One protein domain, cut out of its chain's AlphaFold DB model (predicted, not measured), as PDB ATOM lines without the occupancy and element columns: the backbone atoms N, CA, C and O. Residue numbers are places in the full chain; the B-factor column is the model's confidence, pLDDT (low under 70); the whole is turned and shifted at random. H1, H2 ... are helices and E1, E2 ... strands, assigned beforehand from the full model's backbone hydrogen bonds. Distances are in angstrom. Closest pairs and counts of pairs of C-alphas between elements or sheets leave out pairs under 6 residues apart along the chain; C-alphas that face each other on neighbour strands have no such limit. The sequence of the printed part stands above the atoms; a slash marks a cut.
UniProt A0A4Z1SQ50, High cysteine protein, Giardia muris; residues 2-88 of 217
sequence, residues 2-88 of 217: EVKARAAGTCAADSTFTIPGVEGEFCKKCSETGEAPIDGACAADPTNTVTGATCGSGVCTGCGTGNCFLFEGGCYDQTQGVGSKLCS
ATOM      1  N   GLU A   2     216.938 191.068 197.952       39.97
ATOM      2  CA  GLU A   2     215.855 190.614 197.072       39.97
ATOM      3  C   GLU A   2     214.652 191.535 197.262       39.97
ATOM      4  O   GLU A   2     214.170 191.745 198.377       39.97
ATOM      5  N   VAL A   3     214.210 192.133 196.164       45.06
ATOM      6  CA  VAL A   3     212.992 192.935 196.099       45.06
ATOM      7  C   VAL A   3     211.813 191.975 196.014       45.06
ATOM      8  O   VAL A   3     211.398 191.589 194.930       45.06
ATOM      9  N   LYS A   4     211.299 191.556 197.174       43.06
ATOM     10  CA  LYS A   4     210.005 190.870 197.263       43.06
ATOM     11  C   LYS A   4     208.890 191.852 196.905       43.06
ATOM     12  O   LYS A   4     208.805 192.915 197.526       43.06
ATOM     13  N   ALA A   5     208.014 191.477 195.972       48.81
ATOM     14  CA  ALA A   5     206.729 192.149 195.789       48.81
ATOM     15  C   ALA A   5     205.990 192.215 197.144       48.81
ATOM     16  O   ALA A   5     205.914 191.217 197.872       48.81
ATOM     17  N   ARG A   6     205.520 193.405 197.545       43.62
ATOM     18  CA  ARG A   6     204.782 193.582 198.809       43.62
ATOM     19  C   ARG A   6     203.461 192.813 198.734       43.62
ATOM     20  O   ARG A   6     202.784 192.845 197.717       43.62
ATOM     21  N   ALA A   7     203.070 192.147 199.817       46.19
ATOM     22  CA  ALA A   7     201.763 191.503 199.901       46.19
ATOM     23  C   ALA A   7     200.677 192.562 200.147       46.19
ATOM     24  O   ALA A   7     200.518 193.014 201.280       46.19
ATOM     25  N   ALA A   8     199.949 192.962 199.104       48.56
ATOM     26  CA  ALA A   8     198.658 193.633 199.238       48.56
ATOM     27  C   ALA A   8     197.795 193.385 197.982       48.56
ATOM     28  O   ALA A   8     198.329 193.406 196.870       48.56
ATOM     29  N   GLY A   9     196.499 193.116 198.217       62.12
ATOM     30  CA  GLY A   9     195.416 192.872 197.248       62.12
ATOM     31  C   GLY A   9     195.580 191.654 196.323       62.12
ATOM     32  O   GLY A   9     196.677 191.146 196.114       62.12
ATOM     33  N   THR A  10     194.472 191.151 195.769       85.12
ATOM     34  CA  THR A  10     194.524 190.140 194.693       85.12
ATOM     35  C   THR A  10     194.501 190.878 193.357       85.12
ATOM     36  O   THR A  10     193.714 191.810 193.177       85.12
ATOM     37  N   CYS A  11     195.346 190.491 192.399       89.75
ATOM     38  CA  CYS A  11     195.208 191.027 191.047       89.75
ATOM     39  C   CYS A  11     193.848 190.604 190.462       89.75
ATOM     40  O   CYS A  11     193.318 189.537 190.782       89.75
ATOM     41  N   ALA A  12     193.280 191.417 189.574       91.50
ATOM     42  CA  ALA A  12     192.145 190.981 188.773       91.50
ATOM     43  C   ALA A  12     192.531 189.748 187.927       91.50
ATOM     44  O   ALA A  12     193.711 189.521 187.641       91.50
ATOM     45  N   ALA A  13     191.536 188.952 187.524       87.69
ATOM     46  CA  ALA A  13     191.766 187.793 186.662       87.69
ATOM     47  C   ALA A  13     192.564 188.195 185.409       87.69
ATOM     48  O   ALA A  13     192.332 189.268 184.842       87.69
ATOM     49  N   ASP A  14     193.541 187.363 185.039       86.94
ATOM     50  CA  ASP A  14     194.426 187.559 183.880       86.94
ATOM     51  C   ASP A  14     195.166 188.912 183.862       86.94
ATOM     52  O   ASP A  14     195.600 189.393 182.817       86.94
ATOM     53  N   SER A  15     195.308 189.548 185.028       90.31
ATOM     54  CA  SER A  15     195.961 190.850 185.189       90.31
ATOM     55  C   SER A  15     197.274 190.743 185.964       90.31
ATOM     56  O   SER A  15     197.680 191.708 186.608       90.31
ATOM     57  N   THR A  16     197.929 189.579 185.927       90.56
ATOM     58  CA  THR A  16     199.276 189.368 186.470       90.56
ATOM     59  C   THR A  16     200.328 189.435 185.367       90.56
ATOM     60  O   THR A  16     200.055 189.179 184.193       90.56
ATOM     61  N   PHE A  17     201.553 189.798 185.735       89.25
ATOM     62  CA  PHE A  17     202.724 189.703 184.871       89.25
ATOM     63  C   PHE A  17     203.995 189.506 185.693       89.25
ATOM     64  O   PHE A  17     204.009 189.724 186.904       89.25
ATOM     65  N   THR A  18     205.076 189.108 185.034       88.81
ATOM     66  CA  THR A  18     206.389 188.933 185.657       88.81
ATOM     67  C   THR A  18     207.379 189.943 185.100       88.81
ATOM     68  O   THR A  18     207.292 190.366 183.945       88.81
ATOM     69  N   ILE A  19     208.330 190.344 185.941       86.50
ATOM     70  CA  ILE A  19     209.398 191.265 185.564       86.50
ATOM     71  C   ILE A  19     210.716 190.482 185.584       86.50
ATOM     72  O   ILE A  19     211.070 189.924 186.624       86.50
ATOM     73  N   PRO A  20     211.453 190.424 184.460       84.06
ATOM     74  CA  PRO A  20     212.764 189.784 184.389       84.06
ATOM     75  C   PRO A  20     213.696 190.183 185.539       84.06
ATOM     76  O   PRO A  20     213.873 191.365 185.829       84.06
ATOM     77  N   GLY A  21     214.312 189.195 186.193       78.88
ATOM     78  CA  GLY A  21     215.275 189.441 187.274       78.88
ATOM     79  C   GLY A  21     214.663 189.975 188.576       78.88
ATOM     80  O   GLY A  21     215.407 190.433 189.449       78.88
ATOM     81  N   VAL A  22     213.336 189.927 188.718       82.06
ATOM     82  CA  VAL A  22     212.624 190.262 189.954       82.06
ATOM     83  C   VAL A  22     211.711 189.100 190.334       82.06
ATOM     84  O   VAL A  22     210.921 188.624 189.522       82.06
ATOM     85  N   GLU A  23     211.830 188.624 191.570       80.25
ATOM     86  CA  GLU A  23     210.985 187.538 192.060       80.25
ATOM     87  C   GLU A  23     209.574 188.033 192.394       80.25
ATOM     88  O   GLU A  23     209.391 188.974 193.171       80.25
ATOM     89  N   GLY A  24     208.575 187.336 191.855       82.25
ATOM     90  CA  GLY A  24     207.163 187.562 192.150       82.25
ATOM     91  C   GLY A  24     206.317 187.821 190.908       82.25
ATOM     92  O   GLY A  24     206.824 188.023 189.804       82.25
ATOM     93  N   GLU A  25     205.005 187.799 191.117       86.56
ATOM     94  CA  GLU A  25     204.021 188.277 190.151       86.56
ATOM     95  C   GLU A  25     203.579 189.688 190.535       86.56
ATOM     96  O   GLU A  25     203.429 190.012 191.716       86.56
ATOM     97  N   PHE A  26     203.363 190.516 189.521       89.56
ATOM     98  CA  PHE A  26     202.958 191.908 189.642       89.56
ATOM     99  C   PHE A  26     201.569 192.087 189.043       89.56
ATOM    100  O   PHE A  26     201.223 191.449 188.049       89.56
ATOM    101  N   CYS A  27     200.771 192.973 189.625       91.75
ATOM    102  CA  CYS A  27     199.438 193.280 189.134       91.75
ATOM    103  C   CYS A  27     199.481 194.410 188.106       91.75
ATOM    104  O   CYS A  27     199.983 195.494 188.393       91.75
ATOM    105  N   LYS A  28     198.854 194.186 186.950       92.19
ATOM    106  CA  LYS A  28     198.458 195.250 186.015       92.19
ATOM    107  C   LYS A  28     197.201 195.982 186.474       92.19
ATOM    108  O   LYS A  28     196.953 197.132 186.129       92.19
ATOM    109  N   LYS A  29     196.363 195.262 187.221       93.69
ATOM    110  CA  LYS A  29     195.076 195.722 187.726       93.69
ATOM    111  C   LYS A  29     194.693 194.956 188.985       93.69
ATOM    112  O   LYS A  29     194.833 193.736 189.031       93.69
ATOM    113  N   CYS A  30     194.169 195.666 189.970       93.06
ATOM    114  CA  CYS A  30     193.647 195.107 191.211       93.06
ATOM    115  C   CYS A  30     192.204 194.640 191.060       93.06
ATOM    116  O   CYS A  30     191.439 195.207 190.275       93.06
ATOM    117  N   SER A  31     191.837 193.590 191.802       91.19
ATOM    118  CA  SER A  31     190.462 193.085 191.830       91.19
ATOM    119  C   SER A  31     189.510 194.098 192.461       91.19
ATOM    120  O   SER A  31     188.388 194.275 191.985       91.19
ATOM    121  N   GLU A  32     189.977 194.787 193.501       90.06
ATOM    122  CA  GLU A  32     189.205 195.785 194.225       90.06
ATOM    123  C   GLU A  32     189.288 197.156 193.553       90.06
ATOM    124  O   GLU A  32     190.352 197.652 193.183       90.06
ATOM    125  N   THR A  33     188.137 197.815 193.417       85.94
ATOM    126  CA  THR A  33     188.038 199.098 192.698       85.94
ATOM    127  C   THR A  33     188.682 200.277 193.432       85.94
ATOM    128  O   THR A  33     189.052 201.254 192.776       85.94
ATOM    129  N   GLY A  34     188.811 200.179 194.761       86.81
ATOM    130  CA  GLY A  34     189.491 201.151 195.624       86.81
ATOM    131  C   GLY A  34     190.992 200.894 195.797       86.81
ATOM    132  O   GLY A  34     191.658 201.638 196.514       86.81
ATOM    133  N   GLU A  35     191.520 199.857 195.149       91.06
ATOM    134  CA  GLU A  35     192.946 199.545 195.131       91.06
ATOM    135  C   GLU A  35     193.561 199.927 193.781       91.06
ATOM    136  O   GLU A  35     192.867 200.071 192.771       91.06
ATOM    137  N   ALA A  36     194.881 200.079 193.754       92.69
ATOM    138  CA  ALA A  36     195.638 200.130 192.511       92.69
ATOM    139  C   ALA A  36     197.064 199.595 192.711       92.69
ATOM    140  O   ALA A  36     197.557 199.593 193.845       92.69
ATOM    141  N   PRO A  37     197.744 199.138 191.642       92.69
ATOM    142  CA  PRO A  37     199.087 198.606 191.773       92.69
ATOM    143  C   PRO A  37     200.081 199.723 192.100       92.69
ATOM    144  O   PRO A  37     200.245 200.668 191.328       92.69
ATOM    145  N   ILE A  38     200.768 199.591 193.231       92.06
ATOM    146  CA  ILE A  38     201.899 200.415 193.649       92.06
ATOM    147  C   ILE A  38     203.117 199.500 193.759       92.06
ATOM    148  O   ILE A  38     203.092 198.510 194.492       92.06
ATOM    149  N   ASP A  39     204.152 199.781 192.969       91.12
ATOM    150  CA  ASP A  39     205.292 198.885 192.738       91.12
ATOM    151  C   ASP A  39     204.849 197.456 192.348       91.12
ATOM    152  O   ASP A  39     205.469 196.454 192.708       91.12
ATOM    153  N   GLY A  40     203.733 197.376 191.615       88.56
ATOM    154  CA  GLY A  40     203.095 196.149 191.139       88.56
ATOM    155  C   GLY A  40     202.369 195.315 192.201       88.56
ATOM    156  O   GLY A  40     201.911 194.224 191.881       88.56
ATOM    157  N   ALA A  41     202.210 195.819 193.426       89.75
ATOM    158  CA  ALA A  41     201.354 195.229 194.457       89.75
ATOM    159  C   ALA A  41     200.079 196.059 194.645       89.75
ATOM    160  O   ALA A  41     200.132 197.285 194.643       89.75
ATOM    161  N   CYS A  42     198.931 195.417 194.840       90.94
ATOM    162  CA  CYS A  42     197.660 196.118 194.988       90.94
ATOM    163  C   CYS A  42     197.538 196.803 196.345       90.94
ATOM    164  O   CYS A  42     197.284 196.166 197.358       90.94
ATOM    165  N   ALA A  43     197.716 198.120 196.378       89.12
ATOM    166  CA  ALA A  43     197.606 198.897 197.601       89.12
ATOM    167  C   ALA A  43     196.218 199.534 197.721       89.12
ATOM    168  O   ALA A  43     195.722 200.146 196.770       89.12
ATOM    169  N   ALA A  44     195.631 199.442 198.914       87.44
ATOM    170  CA  ALA A  44     194.507 200.283 199.304       87.44
ATOM    171  C   ALA A  44     194.963 201.742 199.451       87.44
ATOM    172  O   ALA A  44     196.116 202.009 199.799       87.44
ATOM    173  N   ASP A  45     194.052 202.677 199.188       82.75
ATOM    174  CA  ASP A  45     194.305 204.120 199.239       82.75
ATOM    175  C   ASP A  45     195.590 204.544 198.488       82.75
ATOM    176  O   ASP A  45     196.494 205.162 199.067       82.75
ATOM    177  N   PRO A  46     195.705 204.244 197.179       82.19
ATOM    178  CA  PRO A  46     196.914 204.520 196.400       82.19
ATOM    179  C   PRO A  46     197.309 206.004 196.412       82.19
ATOM    180  O   PRO A  46     198.493 206.323 196.366       82.19
ATOM    181  N   THR A  47     196.346 206.916 196.576       81.00
ATOM    182  CA  THR A  47     196.567 208.369 196.690       81.00
ATOM    183  C   THR A  47     197.273 208.795 197.979       81.00
ATOM    184  O   THR A  47     197.881 209.862 198.012       81.00
ATOM    185  N   ASN A  48     197.185 207.989 199.045       81.94
ATOM    186  CA  ASN A  48     197.919 208.219 200.294       81.94
ATOM    187  C   ASN A  48     199.363 207.719 200.192       81.94
ATOM    188  O   ASN A  48     200.246 208.242 200.868       81.94
ATOM    189  N   THR A  49     199.596 206.704 199.357       81.81
ATOM    190  CA  THR A  49     200.933 206.146 199.126       81.81
ATOM    191  C   THR A  49     201.702 206.971 198.097       81.81
ATOM    192  O   THR A  49     202.880 207.259 198.289       81.81
ATOM    193  N   VAL A  50     201.025 207.386 197.026       85.88
ATOM    194  CA  VAL A  50     201.577 208.208 195.950       85.88
ATOM    195  C   VAL A  50     200.777 209.503 195.866       85.88
ATOM    196  O   VAL A  50     199.648 209.546 195.369       85.88
ATOM    197  N   THR A  51     201.371 210.579 196.377       86.38
ATOM    198  CA  THR A  51     200.737 211.896 196.458       86.38
ATOM    199  C   THR A  51     200.327 212.405 195.077       86.38
ATOM    200  O   THR A  51     201.156 212.599 194.189       86.38
ATOM    201  N   GLY A  52     199.033 212.684 194.912       84.50
ATOM    202  CA  GLY A  52     198.487 213.207 193.658       84.50
ATOM    203  C   GLY A  52     198.328 212.161 192.554       84.50
ATOM    204  O   GLY A  52     198.057 212.533 191.413       84.50
ATOM    205  N   ALA A  53     198.483 210.868 192.861       88.81
ATOM    206  CA  ALA A  53     198.159 209.816 191.911       88.81
ATOM    207  C   ALA A  53     196.674 209.859 191.525       88.81
ATOM    208  O   ALA A  53     195.797 210.141 192.340       88.81
ATOM    209  N   THR A  54     196.391 209.562 190.262       91.12
ATOM    210  CA  THR A  54     195.035 209.427 189.735       91.12
ATOM    211  C   THR A  54     194.771 207.950 189.508       91.12
ATOM    212  O   THR A  54     195.118 207.401 188.459       91.12
ATOM    213  N   CYS A  55     194.182 207.303 190.508       91.25
ATOM    214  CA  CYS A  55     193.879 205.877 190.477       91.25
ATOM    215  C   CYS A  55     192.392 205.623 190.719       91.25
ATOM    216  O   CYS A  55     191.724 206.361 191.442       91.25
ATOM    217  N   GLY A  56     191.877 204.573 190.097       89.12
ATOM    218  CA  GLY A  56     190.500 204.138 190.241       89.12
ATOM    219  C   GLY A  56     190.216 202.902 189.400       89.12
ATOM    220  O   GLY A  56     190.889 202.630 188.407       89.12
ATOM    221  N   SER A  57     189.185 202.153 189.789       90.50
ATOM    222  CA  SER A  57     188.785 200.918 189.102       90.50
ATOM    223  C   SER A  57     189.912 199.880 189.005       90.50
ATOM    224  O   SER A  57     189.999 199.162 188.008       90.50
ATOM    225  N   GLY A  58     190.770 199.799 190.023       91.25
ATOM    226  CA  GLY A  58     191.848 198.815 190.085       91.25
ATOM    227  C   GLY A  58     193.146 199.221 189.380       91.25
ATOM    228  O   GLY A  58     194.057 198.405 189.349       91.25
ATOM    229  N   VAL A  59     193.252 200.414 188.781       94.31
ATOM    230  CA  VAL A  59     194.455 200.877 188.057       94.31
ATOM    231  C   VAL A  59     194.772 202.338 188.357       94.31
ATOM    232  O   VAL A  59     193.909 203.099 188.792       94.31
ATOM    233  N   CYS A  60     196.001 202.752 188.071       92.69
ATOM    234  CA  CYS A  60     196.404 204.149 188.005       92.69
ATOM    235  C   CYS A  60     196.479 204.622 186.546       92.69
ATOM    236  O   CYS A  60     196.829 203.868 185.643       92.69
ATOM    237  N   THR A  61     196.129 205.886 186.319       91.56
ATOM    238  CA  THR A  61     196.250 206.584 185.021       91.56
ATOM    239  C   THR A  61     197.250 207.737 185.077       91.56
ATOM    240  O   THR A  61     197.632 208.275 184.045       91.56
ATOM    241  N   GLY A  62     197.709 208.083 186.277       90.38
ATOM    242  CA  GLY A  62     198.790 209.027 186.512       90.38
ATOM    243  C   GLY A  62     199.327 208.860 187.927       90.38
ATOM    244  O   GLY A  62     198.573 208.514 188.838       90.38
ATOM    245  N   CYS A  63     200.620 209.106 188.112       90.06
ATOM    246  CA  CYS A  63     201.313 208.876 189.385       90.06
ATOM    247  C   CYS A  63     201.635 210.158 190.151       90.06
ATOM    248  O   CYS A  63     202.437 210.141 191.080       90.06
ATOM    249  N   GLY A  64     200.965 211.253 189.788       84.25
ATOM    250  CA  GLY A  64     201.085 212.531 190.470       84.25
ATOM    251  C   GLY A  64     202.502 213.091 190.443       84.25
ATOM    252  O   GLY A  64     203.302 212.815 189.551       84.25
ATOM    253  N   THR A  65     202.812 213.900 191.452       75.88
ATOM    254  CA  THR A  65     204.124 214.530 191.598       75.88
ATOM    255  C   THR A  65     205.051 213.667 192.440       75.88
ATOM    256  O   THR A  65     204.674 213.246 193.533       75.88
ATOM    257  N   GLY A  66     206.297 213.499 192.003       82.44
ATOM    258  CA  GLY A  66     207.343 212.871 192.803       82.44
ATOM    259  C   GLY A  66     208.233 211.960 191.973       82.44
ATOM    260  O   GLY A  66     208.520 212.240 190.816       82.44
ATOM    261  N   ASN A  67     208.658 210.867 192.598       88.50
ATOM    262  CA  ASN A  67     209.563 209.878 192.018       88.50
ATOM    263  C   ASN A  67     208.829 208.691 191.379       88.50
ATOM    264  O   ASN A  67     209.458 207.694 191.043       88.50
ATOM    265  N   CYS A  68     207.508 208.770 191.226       90.88
ATOM    266  CA  CYS A  68     206.717 207.672 190.688       90.88
ATOM    267  C   CYS A  68     206.445 207.841 189.193       90.88
ATOM    268  O   CYS A  68     206.223 208.955 188.718       90.88
ATOM    269  N   PHE A  69     206.397 206.725 188.470       93.12
ATOM    270  CA  PHE A  69     205.960 206.683 187.080       93.12
ATOM    271  C   PHE A  69     204.895 205.631 186.820       93.12
ATOM    272  O   PHE A  69     204.812 204.621 187.518       93.12
ATOM    273  N   LEU A  70     204.097 205.881 185.787       92.94
ATOM    274  CA  LEU A  70     203.075 204.976 185.307       92.94
ATOM    275  C   LEU A  70     203.709 203.870 184.465       92.94
ATOM    276  O   LEU A  70     204.403 204.137 183.481       92.94
ATOM    277  N   PHE A  71     203.428 202.627 184.829       93.69
ATOM    278  CA  PHE A  71     203.842 201.452 184.080       93.69
ATOM    279  C   PHE A  71     202.833 200.325 184.300       93.69
ATOM    280  O   PHE A  71     202.424 200.089 185.431       93.69
ATOM    281  N   GLU A  72     202.386 199.670 183.223       92.06
ATOM    282  CA  GLU A  72     201.442 198.536 183.277       92.06
ATOM    283  C   GLU A  72     200.217 198.785 184.187       92.06
ATOM    284  O   GLU A  72     199.794 197.912 184.931       92.06
ATOM    285  N   GLY A  73     199.645 199.996 184.168       91.06
ATOM    286  CA  GLY A  73     198.460 200.337 184.974       91.06
ATOM    287  C   GLY A  73     198.723 200.589 186.465       91.06
ATOM    288  O   GLY A  73     197.769 200.758 187.225       91.06
ATOM    289  N   GLY A  74     199.986 200.653 186.891       92.62
ATOM    290  CA  GLY A  74     200.399 200.938 188.264       92.62
ATOM    291  C   GLY A  74     201.416 202.072 188.383       92.62
ATOM    292  O   GLY A  74     201.986 202.521 187.389       92.62
ATOM    293  N   CYS A  75     201.651 202.520 189.615       93.31
ATOM    294  CA  CYS A  75     202.661 203.526 189.940       93.31
ATOM    295  C   CYS A  75     203.899 202.896 190.565       93.31
ATOM    296  O   CYS A  75     203.799 202.199 191.570       93.31
ATOM    297  N   TYR A  76     205.060 203.171 189.982       93.06
ATOM    298  CA  TYR A  76     206.336 202.569 190.352       93.06
ATOM    299  C   TYR A  76     207.322 203.639 190.795       93.06
ATOM    300  O   TYR A  76     207.500 204.631 190.094       93.06
ATOM    301  N   ASP A  77     207.981 203.442 191.932       91.56
ATOM    302  CA  ASP A  77     208.950 204.401 192.462       91.56
ATOM    303  C   ASP A  77     210.327 204.208 191.805       91.56
ATOM    304  O   ASP A  77     210.982 203.181 191.987       91.56
ATOM    305  N   GLN A  78     210.809 205.209 191.062       91.75
ATOM    306  CA  GLN A  78     212.115 205.158 190.391       91.75
ATOM    307  C   GLN A  78     213.296 205.030 191.369       91.75
ATOM    308  O   GLN A  78     214.398 204.671 190.966       91.75
ATOM    309  N   THR A  79     213.117 205.376 192.645       88.12
ATOM    310  CA  THR A  79     214.219 205.447 193.616       88.12
ATOM    311  C   THR A  79     214.427 204.162 194.399       88.12
ATOM    312  O   THR A  79     215.452 204.006 195.066       88.12
ATOM    313  N   GLN A  80     213.486 203.222 194.319       86.62
ATOM    314  CA  GLN A  80     213.520 202.009 195.123       86.62
ATOM    315  C   GLN A  80     212.840 200.831 194.430       86.62
ATOM    316  O   GLN A  80     212.287 200.937 193.337       86.62
ATOM    317  N   GLY A  81     212.909 199.672 195.084       85.94
ATOM    318  CA  GLY A  81     212.135 198.506 194.686       85.94
ATOM    319  C   GLY A  81     212.385 198.085 193.237       85.94
ATOM    320  O   GLY A  81     213.506 198.139 192.724       85.94
ATOM    321  N   VAL A  82     211.306 197.665 192.584       88.44
ATOM    322  CA  VAL A  82     211.304 197.294 191.171       88.44
ATOM    323  C   VAL A  82     211.323 198.515 190.244       88.44
ATOM    324  O   VAL A  82     211.923 198.438 189.177       88.44
ATOM    325  N   GLY A  83     210.773 199.664 190.655       90.00
ATOM    326  CA  GLY A  83     210.745 200.864 189.815       90.00
ATOM    327  C   GLY A  83     212.142 201.364 189.426       90.00
ATOM    328  O   GLY A  83     212.371 201.669 188.256       90.00
ATOM    329  N   SER A  84     213.111 201.299 190.346       90.44
ATOM    330  CA  SER A  84     214.529 201.615 190.070       90.44
ATOM    331  C   SER A  84     215.206 200.735 189.008       90.44
ATOM    332  O   SER A  84     216.219 201.123 188.427       90.44
ATOM    333  N   LYS A  85     214.655 199.546 188.734       91.06
ATOM    334  CA  LYS A  85     215.129 198.633 187.680       91.06
ATOM    335  C   LYS A  85     214.426 198.856 186.342       91.06
ATOM    336  O   LYS A  85     214.897 198.359 185.327       91.06
ATOM    337  N   LEU A  86     213.297 199.557 186.341       93.31
ATOM    338  CA  LEU A  86     212.472 199.777 185.156       93.31
ATOM    339  C   LEU A  86     212.737 201.150 184.534       93.31
ATOM    340  O   LEU A  86     212.735 201.274 183.312       93.31
ATOM    341  N   CYS A  87     212.980 202.172 185.356       94.12
ATOM    342  CA  CYS A  87     213.191 203.540 184.902       94.12
ATOM    343  C   CYS A  87     214.407 204.170 185.586       94.12
ATOM    344  O   CYS A  87     214.526 204.121 186.808       94.12
ATOM    345  N   SER A  88     215.299 204.777 184.800       93.19
ATOM    346  CA  SER A  88     216.499 205.462 185.299       93.19
ATOM    347  C   SER A  88     216.326 206.977 185.423       93.19
ATOM    348  O   SER A  88     217.067 207.621 186.166       93.19
TER     349      SER A  88
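Overview. This is residues 2 to 88 of the 217 residues of the protein "High cysteine protein" of Giardia muris (UniProt A0A4Z1SQ50). Four small two-strand hairpins follow one another along the chain: E3-E4, E5-E6 and E7-E8 gather round the middle, where E8 and E3 lie, while E1-E2 sits at one side. The short helices H1 and H2 lie at the outside, H1 next to E3 and H2 by the end of E8, and residues 2 to 15, with no named element, run along the outside before E1. The printed part has 87 residues, with the order E1 E2 E3 E4 H1 E5 E6 E7 E8 H2; each of the four sheets is antiparallel. The class is mixed, helices and strands, with under half of the residues in named elements. The whole is compact, with a radius of gyration of the C-alphas of 11.3 A and spans of 30 by 29 by 17 A.

Along the chain. E1 is residues 16 to 18, beginning at C-alpha 16 (199.276, 189.368, 186.470) and 7.2 A long; E2 is residues 25 to 27, 6.9 A. E3 is residues 35 to 38, 9.1 A, and E4 residues 41 to 44, 9.8 A. H1 is residues 46 to 49, 5.1 A. E5 is residues 54 to 56, 7.0 A, and E6 residues 59 to 62, 9.4 A. E7 is residues 68 to 71, 9.5 A, and E8 residues 74 to 77, 10.1 A. H2 is residues 83 to 86, 5.1 A, ending at C-alpha 86 (212.472, 199.777, 185.156).

Arrangement. E1 and E2 form a hairpin at 134 degrees, with N 26 and O 17 2.8 A apart. The closest C-alphas of E2 and E4 are those of Cys 27 and Ala 41, 6.0 A apart, while E1 and E3 are apart. The E3 and E4 hairpin, at 136 degrees, has N 38 and O 41 at 2.8 A. The closest C-alphas of E3 and H1 are those of Ala 36 and Pro 46, 6.0 A. In the E5 and E6 hairpin, at 162 degrees, N 54 and O 62 are 2.8 A apart. The closest C-alphas of E3 and E6 are those of Ala 36 and Val 59, 4.7 A. The E7 and E8 hairpin, at 140 degrees, has N 69 and O 76 at 2.9 A. The closest C-alphas of E8 to E3 are those of Gly 74 and Pro 37, 4.4 A; to E6, Gly 74 and Cys 60, 5.1 A; to H2, Tyr 76 and Gly 83, 4.8 A. H1 and H2 are too short for any O i to N i+4 pair; each has its one O i to N i+3 pair within range.

Size, cuts and confidence. The C-alphas farthest apart are those of Ala 13 and Ser 88, 30.4 A. The printed part has no cut, and no link is long. Mean pLDDT of the printed part is 85.0; residues 2 to 9 are under 70.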